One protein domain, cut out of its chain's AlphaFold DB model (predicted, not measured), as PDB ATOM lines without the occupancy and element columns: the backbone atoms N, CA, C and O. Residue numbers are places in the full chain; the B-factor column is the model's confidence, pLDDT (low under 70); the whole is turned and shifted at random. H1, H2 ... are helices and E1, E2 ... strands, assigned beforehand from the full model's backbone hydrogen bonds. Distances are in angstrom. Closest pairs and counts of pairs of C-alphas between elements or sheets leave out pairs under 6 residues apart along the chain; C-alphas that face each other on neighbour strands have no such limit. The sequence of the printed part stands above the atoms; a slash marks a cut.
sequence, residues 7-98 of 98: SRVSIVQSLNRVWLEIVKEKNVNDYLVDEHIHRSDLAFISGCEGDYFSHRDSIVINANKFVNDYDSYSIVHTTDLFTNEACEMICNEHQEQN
ATOM      1  N   SER A   7      -4.125  47.328 -53.550       94.75
ATOM      2  CA  SER A   7      -3.360  48.476 -54.054       94.75
ATOM      3  C   SER A   7      -3.763  49.793 -53.395       94.75
ATOM      4  O   SER A   7      -2.923  50.673 -53.194       94.75
ATOM      5  N   ARG A   8      -5.039  49.935 -53.008       95.81
ATOM      6  CA  ARG A   8      -5.554  51.135 -52.336       95.81
ATOM      7  C   ARG A   8      -6.622  50.794 -51.305       95.81
ATOM      8  O   ARG A   8      -7.490  49.958 -51.533       95.81
ATOM      9  N   VAL A   9      -6.582  51.516 -50.189       96.50
ATOM     10  CA  VAL A   9      -7.641  51.553 -49.176       96.50
ATOM     11  C   VAL A   9      -8.065  53.004 -49.005       96.50
ATOM     12  O   VAL A   9      -7.216  53.899 -48.985       96.50
ATOM     13  N   SER A  10      -9.362  53.282 -48.939       97.00
ATOM     14  CA  SER A  10      -9.863  54.652 -48.814       97.00
ATOM     15  C   SER A  10     -11.171  54.707 -48.039       97.00
ATOM     16  O   SER A  10     -12.049  53.868 -48.223       97.00
ATOM     17  N   ILE A  11     -11.327  55.740 -47.209       97.81
ATOM     18  CA  ILE A  11     -12.635  56.125 -46.680       97.81
ATOM     19  C   ILE A  11     -13.320  56.987 -47.733       97.81
ATOM     20  O   ILE A  11     -12.799  58.030 -48.127       97.81
ATOM     21  N   VAL A  12     -14.484  56.548 -48.203       97.69
ATOM     22  CA  VAL A  12     -15.277  57.257 -49.210       97.69
ATOM     23  C   VAL A  12     -16.588  57.678 -48.576       97.69
ATOM     24  O   VAL A  12     -17.310  56.854 -48.026       97.69
ATOM     25  N   GLN A  13     -16.927  58.959 -48.670       97.81
ATOM     26  CA  GLN A  13     -18.126  59.497 -48.040       97.81
ATOM     27  C   GLN A  13     -19.050  60.147 -49.067       97.81
ATOM     28  O   GLN A  13     -18.633  60.942 -49.906       97.81
ATOM     29  N   SER A  14     -20.328  59.792 -48.977       95.56
ATOM     30  CA  SER A  14     -21.441  60.400 -49.707       95.56
ATOM     31  C   SER A  14     -22.351  61.145 -48.728       95.56
ATOM     32  O   SER A  14     -22.155  61.057 -47.518       95.56
ATOM     33  N   LEU A  15     -23.390  61.823 -49.229       94.50
ATOM     34  CA  LEU A  15     -24.328  62.575 -48.382       94.50
ATOM     35  C   LEU A  15     -24.970  61.744 -47.263       94.50
ATOM     36  O   LEU A  15     -25.317  62.310 -46.236       94.50
ATOM     37  N   ASN A  16     -25.123  60.429 -47.452       94.81
ATOM     38  CA  ASN A  16     -25.875  59.574 -46.529       94.81
ATOM     39  C   ASN A  16     -25.084  58.367 -46.006       94.81
ATOM     40  O   ASN A  16     -25.626  57.599 -45.219       94.81
ATOM     41  N   ARG A  17     -23.857  58.129 -46.491       96.00
ATOM     42  CA  ARG A  17     -23.102  56.894 -46.201       96.00
ATOM     43  C   ARG A  17     -21.602  57.127 -46.180       96.00
ATOM     44  O   ARG A  17     -21.101  57.920 -46.984       96.00
ATOM     45  N   VAL A  18     -20.916  56.368 -45.332       97.81
ATOM     46  CA  VAL A  18     -19.456  56.250 -45.274       97.81
ATOM     47  C   VAL A  18     -19.089  54.817 -45.652       97.81
ATOM     48  O   VAL A  18     -19.698  53.871 -45.167       97.81
ATOM     49  N   TRP A  19     -18.111  54.661 -46.534       97.88
ATOM     50  CA  TRP A  19     -17.676  53.378 -47.068       97.88
ATOM     51  C   TRP A  19     -16.195  53.171 -46.793       97.88
ATOM     52  O   TRP A  19     -15.408  54.112 -46.920       97.88
ATOM     53  N   LEU A  20     -15.810  51.926 -46.527       97.69
ATOM     54  CA  LEU A  20     -14.440  51.477 -46.735       97.69
ATOM     55  C   LEU A  20     -14.341  50.932 -48.157       97.69
ATOM     56  O   LEU A  20     -14.965  49.925 -48.490       97.69
ATOM     57  N   GLU A  21     -13.583  51.624 -48.997       98.06
ATOM     58  CA  GLU A  21     -13.219  51.168 -50.332       98.06
ATOM     59  C   GLU A  21     -11.882  50.429 -50.265       98.06
ATOM     60  O   GLU A  21     -10.877  50.991 -49.831       98.06
ATOM     61  N   ILE A  22     -11.876  49.179 -50.721       97.44
ATOM     62  CA  ILE A  22     -10.675  48.374 -50.922       97.44
ATOM     63  C   ILE A  22     -10.558  48.108 -52.415       97.44
ATOM     64  O   ILE A  22     -11.451  47.523 -53.029       97.44
ATOM     65  N   VAL A  23      -9.439  48.529 -52.983       96.94
ATOM     66  CA  VAL A  23      -9.088  48.306 -54.377       96.94
ATOM     67  C   VAL A  23      -8.033  47.221 -54.434       96.94
ATOM     68  O   VAL A  23      -6.995  47.320 -53.773       96.94
ATOM     69  N   LYS A  24      -8.321  46.175 -55.203       95.38
ATOM     70  CA  LYS A  24      -7.406  45.066 -55.451       95.38
ATOM     71  C   LYS A  24      -6.974  45.085 -56.907       95.38
ATOM     72  O   LYS A  24      -7.819  45.209 -57.788       95.38
ATOM     73  N   GLU A  25      -5.683  44.923 -57.149       91.50
ATOM     74  CA  GLU A  25      -5.128  44.865 -58.499       91.50
ATOM     75  C   GLU A  25      -4.631  43.459 -58.807       91.50
ATOM     76  O   GLU A  25      -3.934  42.822 -58.011       91.50
ATOM     77  N   LYS A  26      -4.973  42.972 -59.996       86.75
ATOM     78  CA  LYS A  26      -4.477  41.710 -60.524       86.75
ATOM     79  C   LYS A  26      -3.821  41.953 -61.873       86.75
ATOM     80  O   LYS A  26      -4.482  42.292 -62.849       86.75
ATOM     81  N   ASN A  27      -2.515  41.715 -61.940       84.25
ATOM     82  CA  ASN A  27      -1.794  41.723 -63.209       84.25
ATOM     83  C   ASN A  27      -2.275  40.550 -64.071       84.25
ATOM     84  O   ASN A  27      -2.165  39.389 -63.670       84.25
ATOM     85  N   VAL A  28      -2.820  40.860 -65.245       81.81
ATOM     86  CA  VAL A  28      -3.259  39.866 -66.232       81.81
ATOM     87  C   VAL A  28      -2.134  39.569 -67.231       81.81
ATOM     88  O   VAL A  28      -2.113  38.470 -67.768       81.81
ATOM     89  N   ASN A  29      -1.196  40.513 -67.434       82.50
ATOM     90  CA  ASN A  29       0.085  40.418 -68.167       82.50
ATOM     91  C   ASN A  29       0.968  41.652 -67.827       82.50
ATOM     92  O   ASN A  29       0.512  42.527 -67.097       82.50
ATOM     93  N   ASP A  30       2.175  41.778 -68.397       75.44
ATOM     94  CA  ASP A  30       3.158  42.852 -68.098       75.44
ATOM     95  C   ASP A  30       2.649  44.307 -68.249       75.44
ATOM     96  O   ASP A  30       3.272  45.230 -67.732       75.44
ATOM     97  N   TYR A  31       1.524  44.527 -68.942       78.19
ATOM     98  CA  TYR A  31       0.973  45.864 -69.225       78.19
ATOM     99  C   TYR A  31      -0.529  46.008 -68.938       78.19
ATOM    100  O   TYR A  31      -1.100  47.061 -69.214       78.19
ATOM    101  N   LEU A  32      -1.194  44.956 -68.447       87.44
ATOM    102  CA  LEU A  32      -2.644  44.948 -68.232       87.44
ATOM    103  C   LEU A  32      -2.953  44.631 -66.772       87.44
ATOM    104  O   LEU A  32      -2.592  43.562 -66.274       87.44
ATOM    105  N   VAL A  33      -3.667  45.550 -66.129       88.31
ATOM    106  CA  VAL A  33      -4.094  45.451 -64.733       88.31
ATOM    107  C   VAL A  33      -5.615  45.356 -64.699       88.31
ATOM    108  O   VAL A  33      -6.299  46.165 -65.325       88.31
ATOM    109  N   ASP A  34      -6.128  44.356 -63.989       92.19
ATOM    110  CA  ASP A  34      -7.538  44.254 -63.617       92.19
ATOM    111  C   ASP A  34      -7.723  44.846 -62.216       92.19
ATOM    112  O   ASP A  34      -7.007  44.466 -61.284       92.19
ATOM    113  N   GLU A  35      -8.652  45.790 -62.076       93.38
ATOM    114  CA  GLU A  35      -8.928  46.491 -60.823       93.38
ATOM    115  C   GLU A  35     -10.296  46.063 -60.281       93.38
ATOM    116  O   GLU A  35     -11.345  46.315 -60.878       93.38
ATOM    117  N   HIS A  36     -10.293  45.446 -59.103       95.69
ATOM    118  CA  HIS A  36     -11.497  45.073 -58.378       95.69
ATOM    119  C   HIS A  36     -11.723  46.029 -57.210       95.69
ATOM    120  O   HIS A  36     -10.995  46.001 -56.216       95.69
ATOM    121  N   ILE A  37     -12.777  46.839 -57.306       96.81
ATOM    122  CA  ILE A  37     -13.194  47.755 -56.244       96.81
ATOM    123  C   ILE A  37     -14.288  47.088 -55.410       96.81
ATOM    124  O   ILE A  37     -15.366  46.766 -55.916       96.81
ATOM    125  N   HIS A  38     -14.034  46.924 -54.116       96.06
ATOM    126  CA  HIS A  38     -15.025  46.498 -53.138       96.06
ATOM    127  C   HIS A  38     -15.322  47.642 -52.170       96.06
ATOM    128  O   HIS A  38     -14.404  48.279 -51.661       96.06
ATOM    129  N   ARG A  39     -16.606  47.903 -51.910       96.44
ATOM    130  CA  ARG A  39     -17.044  48.905 -50.935       96.44
ATOM    131  C   ARG A  39     -17.930  48.255 -49.889       96.44
ATOM    132  O   ARG A  39     -18.994  47.739 -50.229       96.44
ATOM    133  N   SER A  40     -17.513  48.360 -48.636       95.94
ATOM    134  CA  SER A  40     -18.311  47.963 -47.478       95.94
ATOM    135  C   SER A  40     -18.906  49.205 -46.835       95.94
ATOM    136  O   SER A  40     -18.181  50.165 -46.568       95.94
ATOM    137  N   ASP A  41     -20.222  49.212 -46.625       95.75
ATOM    138  CA  ASP A  41     -20.879  50.279 -45.866       95.75
ATOM    139  C   ASP A  41     -20.399  50.203 -44.420       95.75
ATOM    140  O   ASP A  41     -20.442  49.123 -43.846       95.75
ATOM    141  N   LEU A  42     -19.934  51.302 -43.831       96.25
ATOM    142  CA  LEU A  42     -19.447  51.312 -42.452       96.25
ATOM    143  C   LEU A  42     -20.555  51.522 -41.413       96.25
ATOM    144  O   LEU A  42     -20.275  51.464 -40.217       96.25
ATOM    145  N   ALA A  43     -21.813  51.694 -41.831       93.50
ATOM    146  CA  ALA A  43     -22.952  51.855 -40.925       93.50
ATOM    147  C   ALA A  43     -23.232  50.622 -40.040       93.50
ATOM    148  O   ALA A  43     -23.943  50.740 -39.047       93.50
ATOM    149  N   PHE A  44     -22.683  49.435 -40.351       91.62
ATOM    150  CA  PHE A  44     -22.801  48.280 -39.443       91.62
ATOM    151  C   PHE A  44     -21.918  48.411 -38.192       91.62
ATOM    152  O   PHE A  44     -22.120  47.672 -37.229       91.62
ATOM    153  N   ILE A  45     -20.943  49.326 -38.193       93.12
ATOM    154  CA  ILE A  45     -20.075  49.592 -37.047       93.12
ATOM    155  C   ILE A  45     -20.755  50.652 -36.176       93.12
ATOM    156  O   ILE A  45     -20.716  51.851 -36.463       93.12
ATOM    157  N   SER A  46     -21.392  50.200 -35.099       88.88
ATOM    158  CA  SER A  46     -22.073  51.059 -34.128       88.88
ATOM    159  C   SER A  46     -21.127  51.536 -33.025       88.88
ATOM    160  O   SER A  46     -20.408  50.735 -32.431       88.88
ATOM    161  N   GLY A  47     -21.176  52.828 -32.709       82.12
ATOM    162  CA  GLY A  47     -20.619  53.421 -31.494       82.12
ATOM    163  C   GLY A  47     -21.685  53.638 -30.413       82.12
ATOM    164  O   GLY A  47     -22.830  53.207 -30.541       82.12
ATOM    165  N   CYS A  48     -21.316  54.348 -29.343       79.62
ATOM    166  CA  CYS A  48     -22.195  54.583 -28.187       79.62
ATOM    167  C   CYS A  48     -23.460  55.402 -28.511       79.62
ATOM    168  O   CYS A  48     -24.483  55.218 -27.858       79.62
ATOM    169  N   GLU A  49     -23.397  56.303 -29.498       80.62
ATOM    170  CA  GLU A  49     -24.472  57.259 -29.826       80.62
ATOM    171  C   GLU A  49     -25.000  57.118 -31.270       80.62
ATOM    172  O   GLU A  49     -25.606  58.043 -31.813       80.62
ATOM    173  N   GLY A  50     -24.781  55.966 -31.914       87.56
ATOM    174  CA  GLY A  50     -25.178  55.709 -33.304       87.56
ATOM    175  C   GLY A  50     -24.019  55.193 -34.151       87.56
ATOM    176  O   GLY A  50     -23.139  54.514 -33.631       87.56
ATOM    177  N   ASP A  51     -24.008  55.499 -35.449       92.38
ATOM    178  CA  ASP A  51     -22.949  55.060 -36.366       92.38
ATOM    179  C   ASP A  51     -21.578  55.571 -35.895       92.38
ATOM    180  O   ASP A  51     -21.386  56.777 -35.705       92.38
ATOM    181  N   TYR A  52     -20.600  54.674 -35.737       95.25
ATOM    182  CA  TYR A  52     -19.238  55.068 -35.362       95.25
ATOM    183  C   TYR A  52     -18.598  55.935 -36.463       95.25
ATOM    184  O   TYR A  52     -17.996  56.979 -36.184       95.25
ATOM    185  N   PHE A  53     -18.805  55.539 -37.723       96.19
ATOM    186  CA  PHE A  53     -18.436  56.288 -38.927       96.19
ATOM    187  C   PHE A  53     -19.652  57.034 -39.489       96.19
ATOM    188  O   PHE A  53     -20.351  56.547 -40.379       96.19
ATOM    189  N   SER A  54     -19.923  58.230 -38.970       95.56
ATOM    190  CA  SER A  54     -21.122  58.986 -39.336       95.56
ATOM    191  C   SER A  54     -20.939  59.776 -40.631       95.56
ATOM    192  O   SER A  54     -19.984  60.535 -40.781       95.56
ATOM    193  N   HIS A  55     -21.911  59.705 -41.547       95.81
ATOM    194  CA  HIS A  55     -21.929  60.542 -42.761       95.81
ATOM    195  C   HIS A  55     -22.084  62.045 -42.468       95.81
ATOM    196  O   HIS A  55     -21.904  62.867 -43.368       95.81
ATOM    197  N   ARG A  56     -22.452  62.400 -41.229       95.62
ATOM    198  CA  ARG A  56     -22.555  63.787 -40.756       95.62
ATOM    199  C   ARG A  56     -21.214  64.354 -40.301       95.62
ATOM    200  O   ARG A  56     -21.057  65.573 -40.291       95.62
ATOM    201  N   ASP A  57     -20.264  63.491 -39.946       95.69
ATOM    202  CA  ASP A  57     -18.900  63.907 -39.639       95.69
ATOM    203  C   ASP A  57     -18.170  64.300 -40.924       95.69
ATOM    204  O   ASP A  57     -18.507  63.850 -42.019       95.69
ATOM    205  N   SER A  58     -17.139  65.136 -40.814       97.00
ATOM    206  CA  SER A  58     -16.285  65.399 -41.973       97.00
ATOM    207  C   SER A  58     -15.510  64.137 -42.366       97.00
ATOM    208  O   SER A  58     -15.121  63.339 -41.512       97.00
ATOM    209  N   ILE A  59     -15.205  63.989 -43.658       96.81
ATOM    210  CA  ILE A  59     -14.415  62.850 -44.151       96.81
ATOM    211  C   ILE A  59     -13.050  62.736 -43.452       96.81
ATOM    212  O   ILE A  59     -12.572  61.632 -43.217       96.81
ATOM    213  N   VAL A  60     -12.453  63.867 -43.056       97.56
ATOM    214  CA  VAL A  60     -11.185  63.908 -42.310       97.56
ATOM    215  C   VAL A  60     -11.344  63.296 -40.920       97.56
ATOM    216  O   VAL A  60     -10.478  62.543 -40.489       97.56
ATOM    217  N   ILE A  61     -12.462  63.566 -40.238       97.31
ATOM    218  CA  ILE A  61     -12.770  62.958 -38.936       97.31
ATOM    219  C   ILE A  61     -12.942  61.445 -39.094       97.31
ATOM    220  O   ILE A  61     -12.323  60.690 -38.354       97.31
ATOM    221  N   ASN A  62     -13.720  60.991 -40.081       97.06
ATOM    222  CA  ASN A  62     -13.920  59.556 -40.316       97.06
ATOM    223  C   ASN A  62     -12.622  58.835 -40.711       97.06
ATOM    224  O   ASN A  62     -12.376  57.720 -40.257       97.06
ATOM    225  N   ALA A  63     -11.763  59.478 -41.504       96.94
ATOM    226  CA  ALA A  63     -10.440  58.954 -41.823       96.94
ATOM    227  C   ALA A  63      -9.546  58.868 -40.576       96.94
ATOM    228  O   ALA A  63      -8.893  57.850 -40.369       96.94
ATOM    229  N   ASN A  64      -9.552  59.897 -39.721       97.19
ATOM    230  CA  ASN A  64      -8.799  59.883 -38.467       97.19
ATOM    231  C   ASN A  64      -9.277  58.770 -37.530       97.19
ATOM    232  O   ASN A  64      -8.444  58.032 -37.015       97.19
ATOM    233  N   LYS A  65     -10.600  58.610 -37.382       96.12
ATOM    234  CA  LYS A  65     -11.196  57.513 -36.613       96.12
ATOM    235  C   LYS A  65     -10.665  56.168 -37.094       96.12
ATOM    236  O   LYS A  65     -10.181  55.389 -36.293       96.12
ATOM    237  N   PHE A  66     -10.691  55.920 -38.403       95.62
ATOM    238  CA  PHE A  66     -10.248  54.642 -38.961       95.62
ATOM    239  C   PHE A  66      -8.752  54.368 -38.746       95.62
ATOM    240  O   PHE A  66      -8.373  53.231 -38.492       95.62
ATOM    241  N   VAL A  67      -7.900  55.388 -38.879       93.94
ATOM    242  CA  VAL A  67      -6.437  55.216 -38.838       93.94
ATOM    243  C   VAL A  67      -5.882  55.223 -37.415       93.94
ATOM    244  O   VAL A  67      -4.942  54.483 -37.135       93.94
ATOM    245  N   ASN A  68      -6.422  56.073 -36.540       95.12
ATOM    246  CA  ASN A  68      -5.823  56.373 -35.240       95.12
ATOM    247  C   ASN A  68      -6.648  55.874 -34.047       95.12
ATOM    248  O   ASN A  68      -6.056  55.552 -33.019       95.12
ATOM    249  N   ASP A  69      -7.979  55.811 -34.170       94.44
ATOM    250  CA  ASP A  69      -8.862  55.564 -33.020       94.44
ATOM    251  C   ASP A  69      -9.497  54.164 -33.044       94.44
ATOM    252  O   ASP A  69      -9.795  53.599 -31.992       94.44
ATOM    253  N   TYR A  70      -9.727  53.605 -34.234       93.94
ATOM    254  CA  TYR A  70     -10.353  52.303 -34.422       93.94
ATOM    255  C   TYR A  70      -9.297  51.213 -34.252       93.94
ATOM    256  O   TYR A  70      -8.336  51.132 -35.015       93.94
ATOM    257  N   ASP A  71      -9.437  50.416 -33.198       92.62
ATOM    258  CA  ASP A  71      -8.391  49.502 -32.761       92.62
ATOM    259  C   ASP A  71      -8.178  48.338 -33.744       92.62
ATOM    260  O   ASP A  71      -9.068  47.938 -34.499       92.62
ATOM    261  N   SER A  72      -6.970  47.771 -33.727       92.00
ATOM    262  CA  SER A  72      -6.573  46.705 -34.649       92.00
ATOM    263  C   SER A  72      -7.455  45.461 -34.541       92.00
ATOM    264  O   SER A  72      -7.733  44.843 -35.570       92.00
ATOM    265  N   TYR A  73      -7.921  45.113 -33.336       93.38
ATOM    266  CA  TYR A  73      -8.817  43.981 -33.109       93.38
ATOM    267  C   TYR A  73     -10.178  44.217 -33.783       93.38
ATOM    268  O   TYR A  73     -10.647  43.390 -34.567       93.38
ATOM    269  N   SER A  74     -10.772  45.393 -33.594       93.31
ATOM    270  CA  SER A  74     -12.003  45.778 -34.281       93.31
ATOM    271  C   SER A  74     -11.832  45.818 -35.804       93.31
ATOM    272  O   SER A  74     -12.709  45.342 -36.531       93.31
ATOM    273  N   ILE A  75     -10.698  46.313 -36.319       93.94
ATOM    274  CA  ILE A  75     -10.443  46.353 -37.769       93.94
ATOM    275  C   ILE A  75     -10.384  44.939 -38.370       93.94
ATOM    276  O   ILE A  75     -10.997  44.713 -39.419       93.94
ATOM    277  N   VAL A  76      -9.689  43.975 -37.746       94.44
ATOM    278  CA  VAL A  76      -9.598  42.601 -38.296       94.44
ATOM    279  C   VAL A  76     -10.940  41.871 -38.287       94.44
ATOM    280  O   VAL A  76     -11.181  41.021 -39.139       94.44
ATOM    281  N   HIS A  77     -11.832  42.219 -37.360       92.06
ATOM    282  CA  HIS A  77     -13.162  41.616 -37.269       92.06
ATOM    283  C   HIS A  77     -14.192  42.229 -38.223       92.06
ATOM    284  O   HIS A  77     -15.222  41.611 -38.489       92.06
ATOM    285  N   THR A  78     -13.935  43.431 -38.739       93.50
ATOM    286  CA  THR A  78     -14.912  44.194 -39.530       93.50
ATOM    287  C   THR A  78     -14.466  44.469 -40.966       93.50
ATOM    288  O   THR A  78     -15.258  44.959 -41.771       93.50
ATOM    289  N   THR A  79     -13.225  44.135 -41.331       93.50
ATOM    290  CA  THR A  79     -12.661  44.436 -42.655       93.50
ATOM    291  C   THR A  79     -11.845  43.275 -43.229       93.50
ATOM    292  O   THR A  79     -11.273  42.474 -42.498       93.50
ATOM    293  N   ASP A  80     -11.734  43.215 -44.559       91.44
ATOM    294  CA  ASP A  80     -10.913  42.235 -45.292       91.44
ATOM    295  C   ASP A  80      -9.540  42.824 -45.680       91.44
ATOM    296  O   ASP A  80      -9.114  42.774 -46.836       91.44
ATOM    297  N   LEU A  81      -8.869  43.483 -44.729       95.00
ATOM    298  CA  LEU A  81      -7.579  44.149 -44.967       95.00
ATOM    299  C   LEU A  81      -6.368  43.253 -44.701       95.00
ATOM    300  O   LEU A  81      -5.312  43.420 -45.318       95.00
ATOM    301  N   PHE A  82      -6.504  42.320 -43.769       95.00
ATOM    302  CA  PHE A  82      -5.397  41.558 -43.208       95.00
ATOM    303  C   PHE A  82      -5.368  40.126 -43.739       95.00
ATOM    304  O   PHE A  82      -6.377  39.592 -44.196       95.00
ATOM    305  N   THR A  83      -4.186  39.506 -43.731       95.25
ATOM    306  CA  THR A  83      -4.079  38.064 -43.998       95.25
ATOM    307  C   THR A  83      -4.611  37.265 -42.808       95.25
ATOM    308  O   THR A  83      -4.641  37.777 -41.691       95.25
ATOM    309  N   ASN A  84      -4.986  36.002 -43.020       94.44
ATOM    310  CA  ASN A  84      -5.503  35.152 -41.942       94.44
ATOM    311  C   ASN A  84      -4.512  35.042 -40.776       94.44
ATOM    312  O   ASN A  84      -4.905  35.184 -39.625       94.44
ATOM    313  N   GLU A  85      -3.220  34.891 -41.076       95.38
ATOM    314  CA  GLU A  85      -2.168  34.808 -40.057       95.38
ATOM    315  C   GLU A  85      -2.087  36.102 -39.237       95.38
ATOM    316  O   GLU A  85      -1.871  36.082 -38.032       95.38
ATOM    317  N   ALA A  86      -2.287  37.249 -39.887       94.25
ATOM    318  CA  ALA A  86      -2.292  38.538 -39.215       94.25
ATOM    319  C   ALA A  86      -3.514  38.717 -38.310       94.25
ATOM    320  O   ALA A  86      -3.374  39.260 -37.217       94.25
ATOM    321  N   CYS A  87      -4.684  38.256 -38.757       94.75
ATOM    322  CA  CYS A  87      -5.886  38.233 -37.933       94.75
ATOM    323  C   CYS A  87      -5.677  37.348 -36.699       94.75
ATOM    324  O   CYS A  87      -5.964  37.787 -35.593       94.75
ATOM    325  N   GLU A  88      -5.119  36.144 -36.864       94.88
ATOM    326  CA  GLU A  88      -4.812  35.235 -35.751       94.88
ATOM    327  C   GLU A  88      -3.856  35.870 -34.735       94.88
ATOM    328  O   GLU A  88      -4.123  35.829 -33.536       94.88
ATOM    329  N   MET A  89      -2.779  36.511 -35.201       94.88
ATOM    330  CA  MET A  89      -1.838  37.215 -34.326       94.88
ATOM    331  C   MET A  89      -2.520  38.323 -33.515       94.88
ATOM    332  O   MET A  89      -2.393  38.344 -32.295       94.88
ATOM    333  N   ILE A  90      -3.277  39.206 -34.175       93.94
ATOM    334  CA  ILE A  90      -3.967  40.329 -33.519       93.94
ATOM    335  C   ILE A  90      -5.017  39.820 -32.518       93.94
ATOM    336  O   ILE A  90      -5.143  40.362 -31.421       93.94
ATOM    337  N   CYS A  91      -5.748  38.758 -32.863       93.25
ATOM    338  CA  CYS A  91      -6.711  38.129 -31.960       93.25
ATOM    339  C   CYS A  91      -6.037  37.547 -30.711       93.25
ATOM    340  O   CYS A  91      -6.547  37.741 -29.608       93.25
ATOM    341  N   ASN A  92      -4.899  36.863 -30.865       93.06
ATOM    342  CA  ASN A  92      -4.161  36.291 -29.739       93.06
ATOM    343  C   ASN A  92      -3.578  37.389 -28.836       93.06
ATOM    344  O   ASN A  92      -3.744  37.327 -27.621       93.06
ATOM    345  N   GLU A  93      -2.979  38.434 -29.416       92.69
ATOM    346  CA  GLU A  93      -2.460  39.587 -28.664       92.69
ATOM    347  C   GLU A  93      -3.555  40.264 -27.826       92.69
ATOM    348  O   GLU A  93      -3.313  40.650 -26.684       92.69
ATOM    349  N   HIS A  94      -4.775  40.379 -28.362       90.56
ATOM    350  CA  HIS A  94      -5.907  40.942 -27.626       90.56
ATOM    351  C   HIS A  94      -6.397  40.023 -26.494       90.56
ATOM    352  O   HIS A  94      -6.817  40.508 -25.444       90.56
ATOM    353  N   GLN A  95      -6.342  38.699 -26.673       86.38
ATOM    354  CA  GLN A  95      -6.699  37.737 -25.622       86.38
ATOM    355  C   GLN A  95      -5.696  37.731 -24.465       86.38
ATOM    356  O   GLN A  95      -6.105  37.570 -23.324       86.38
ATOM    357  N   GLU A  96      -4.406  37.924 -24.739       84.50
ATOM    358  CA  GLU A  96      -3.359  37.968 -23.706       84.50
ATOM    359  C   GLU A  96      -3.392  39.251 -22.854       84.50
ATOM    360  O   GLU A  96      -2.805  39.292 -21.772       84.50
ATOM    361  N   GLN A  97      -4.065  40.303 -23.331       75.25
ATOM    362  CA  GLN A  97      -4.199  41.594 -22.643       75.25
ATOM    363  C   GLN A  97      -5.442  41.700 -21.741       75.25
ATOM    364  O   GLN A  97      -5.579  42.700 -21.033       75.25
ATOM    365  N   ASN A  98      -6.326  40.695 -21.757       59.84
ATOM    366  CA  ASN A  98      -7.577  40.634 -20.990       59.84
ATOM    367  C   ASN A  98      -7.569  39.482 -19.974       59.84
ATOM    368  O   ASN A  98      -8.288  39.606 -18.956       59.84
TER     369      ASN A  98
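AT A GLANCE: This is residues 7 to 98 of the 98 residues of an uncharacterized protein of Vibrio sp. 10N.261.49.E11 (UniProt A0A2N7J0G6). A long, twisted sheet has H1 over one face, at E1, while the E2-E3 hairpin runs on past E1; H2 and H3 form a separate helix pair off the sheet. The 92 printed residues include, in order, E1 E2 E3 H1 H2 H3, class mixed; the antiparallel sheet runs E1 E2 E3. The whole is loose, radius of gyration of the C-alphas 15.4 A, spanning 48 by 39 by 19 A.

IN THESE COORDINATES: E2, residues 18 to 29, spans 34.0 A; E3, 32 to 41, 29.3 A; E1, 7 to 13, 19.4 A, from C-alpha 7 at (-3.360, 48.476, -54.054). H1 is residues 59 to 69, H2 72 to 78, and H3 84 to 96, 18.6 A, ending at C-alpha 96 (-3.359, 37.968, -23.706).

HOW THE PARTS SIT: The strands form a meander, each the antiparallel neighbour of the one before: N 10 and O 21 are 2.9 A apart, N 22 and O 38 2.8 A, within hydrogen-bond range. H1 is on one face, making two layers, helix over sheet, at a height of 10.0 A; its closest C-alphas to E1 are Ala 63 and Ile 11, 6.0 A. H2 and H3 touch at Val 76 and Cys 87, C-alphas 5.7 A, a steep tilt of 55 degrees. H1, H2 and H3 have every O i to N i+4 pair within range.

THE WHOLE: The printed part has no cut. The E3 to H1 link is long, 17 residues. Residue 98 is under pLDDT 70.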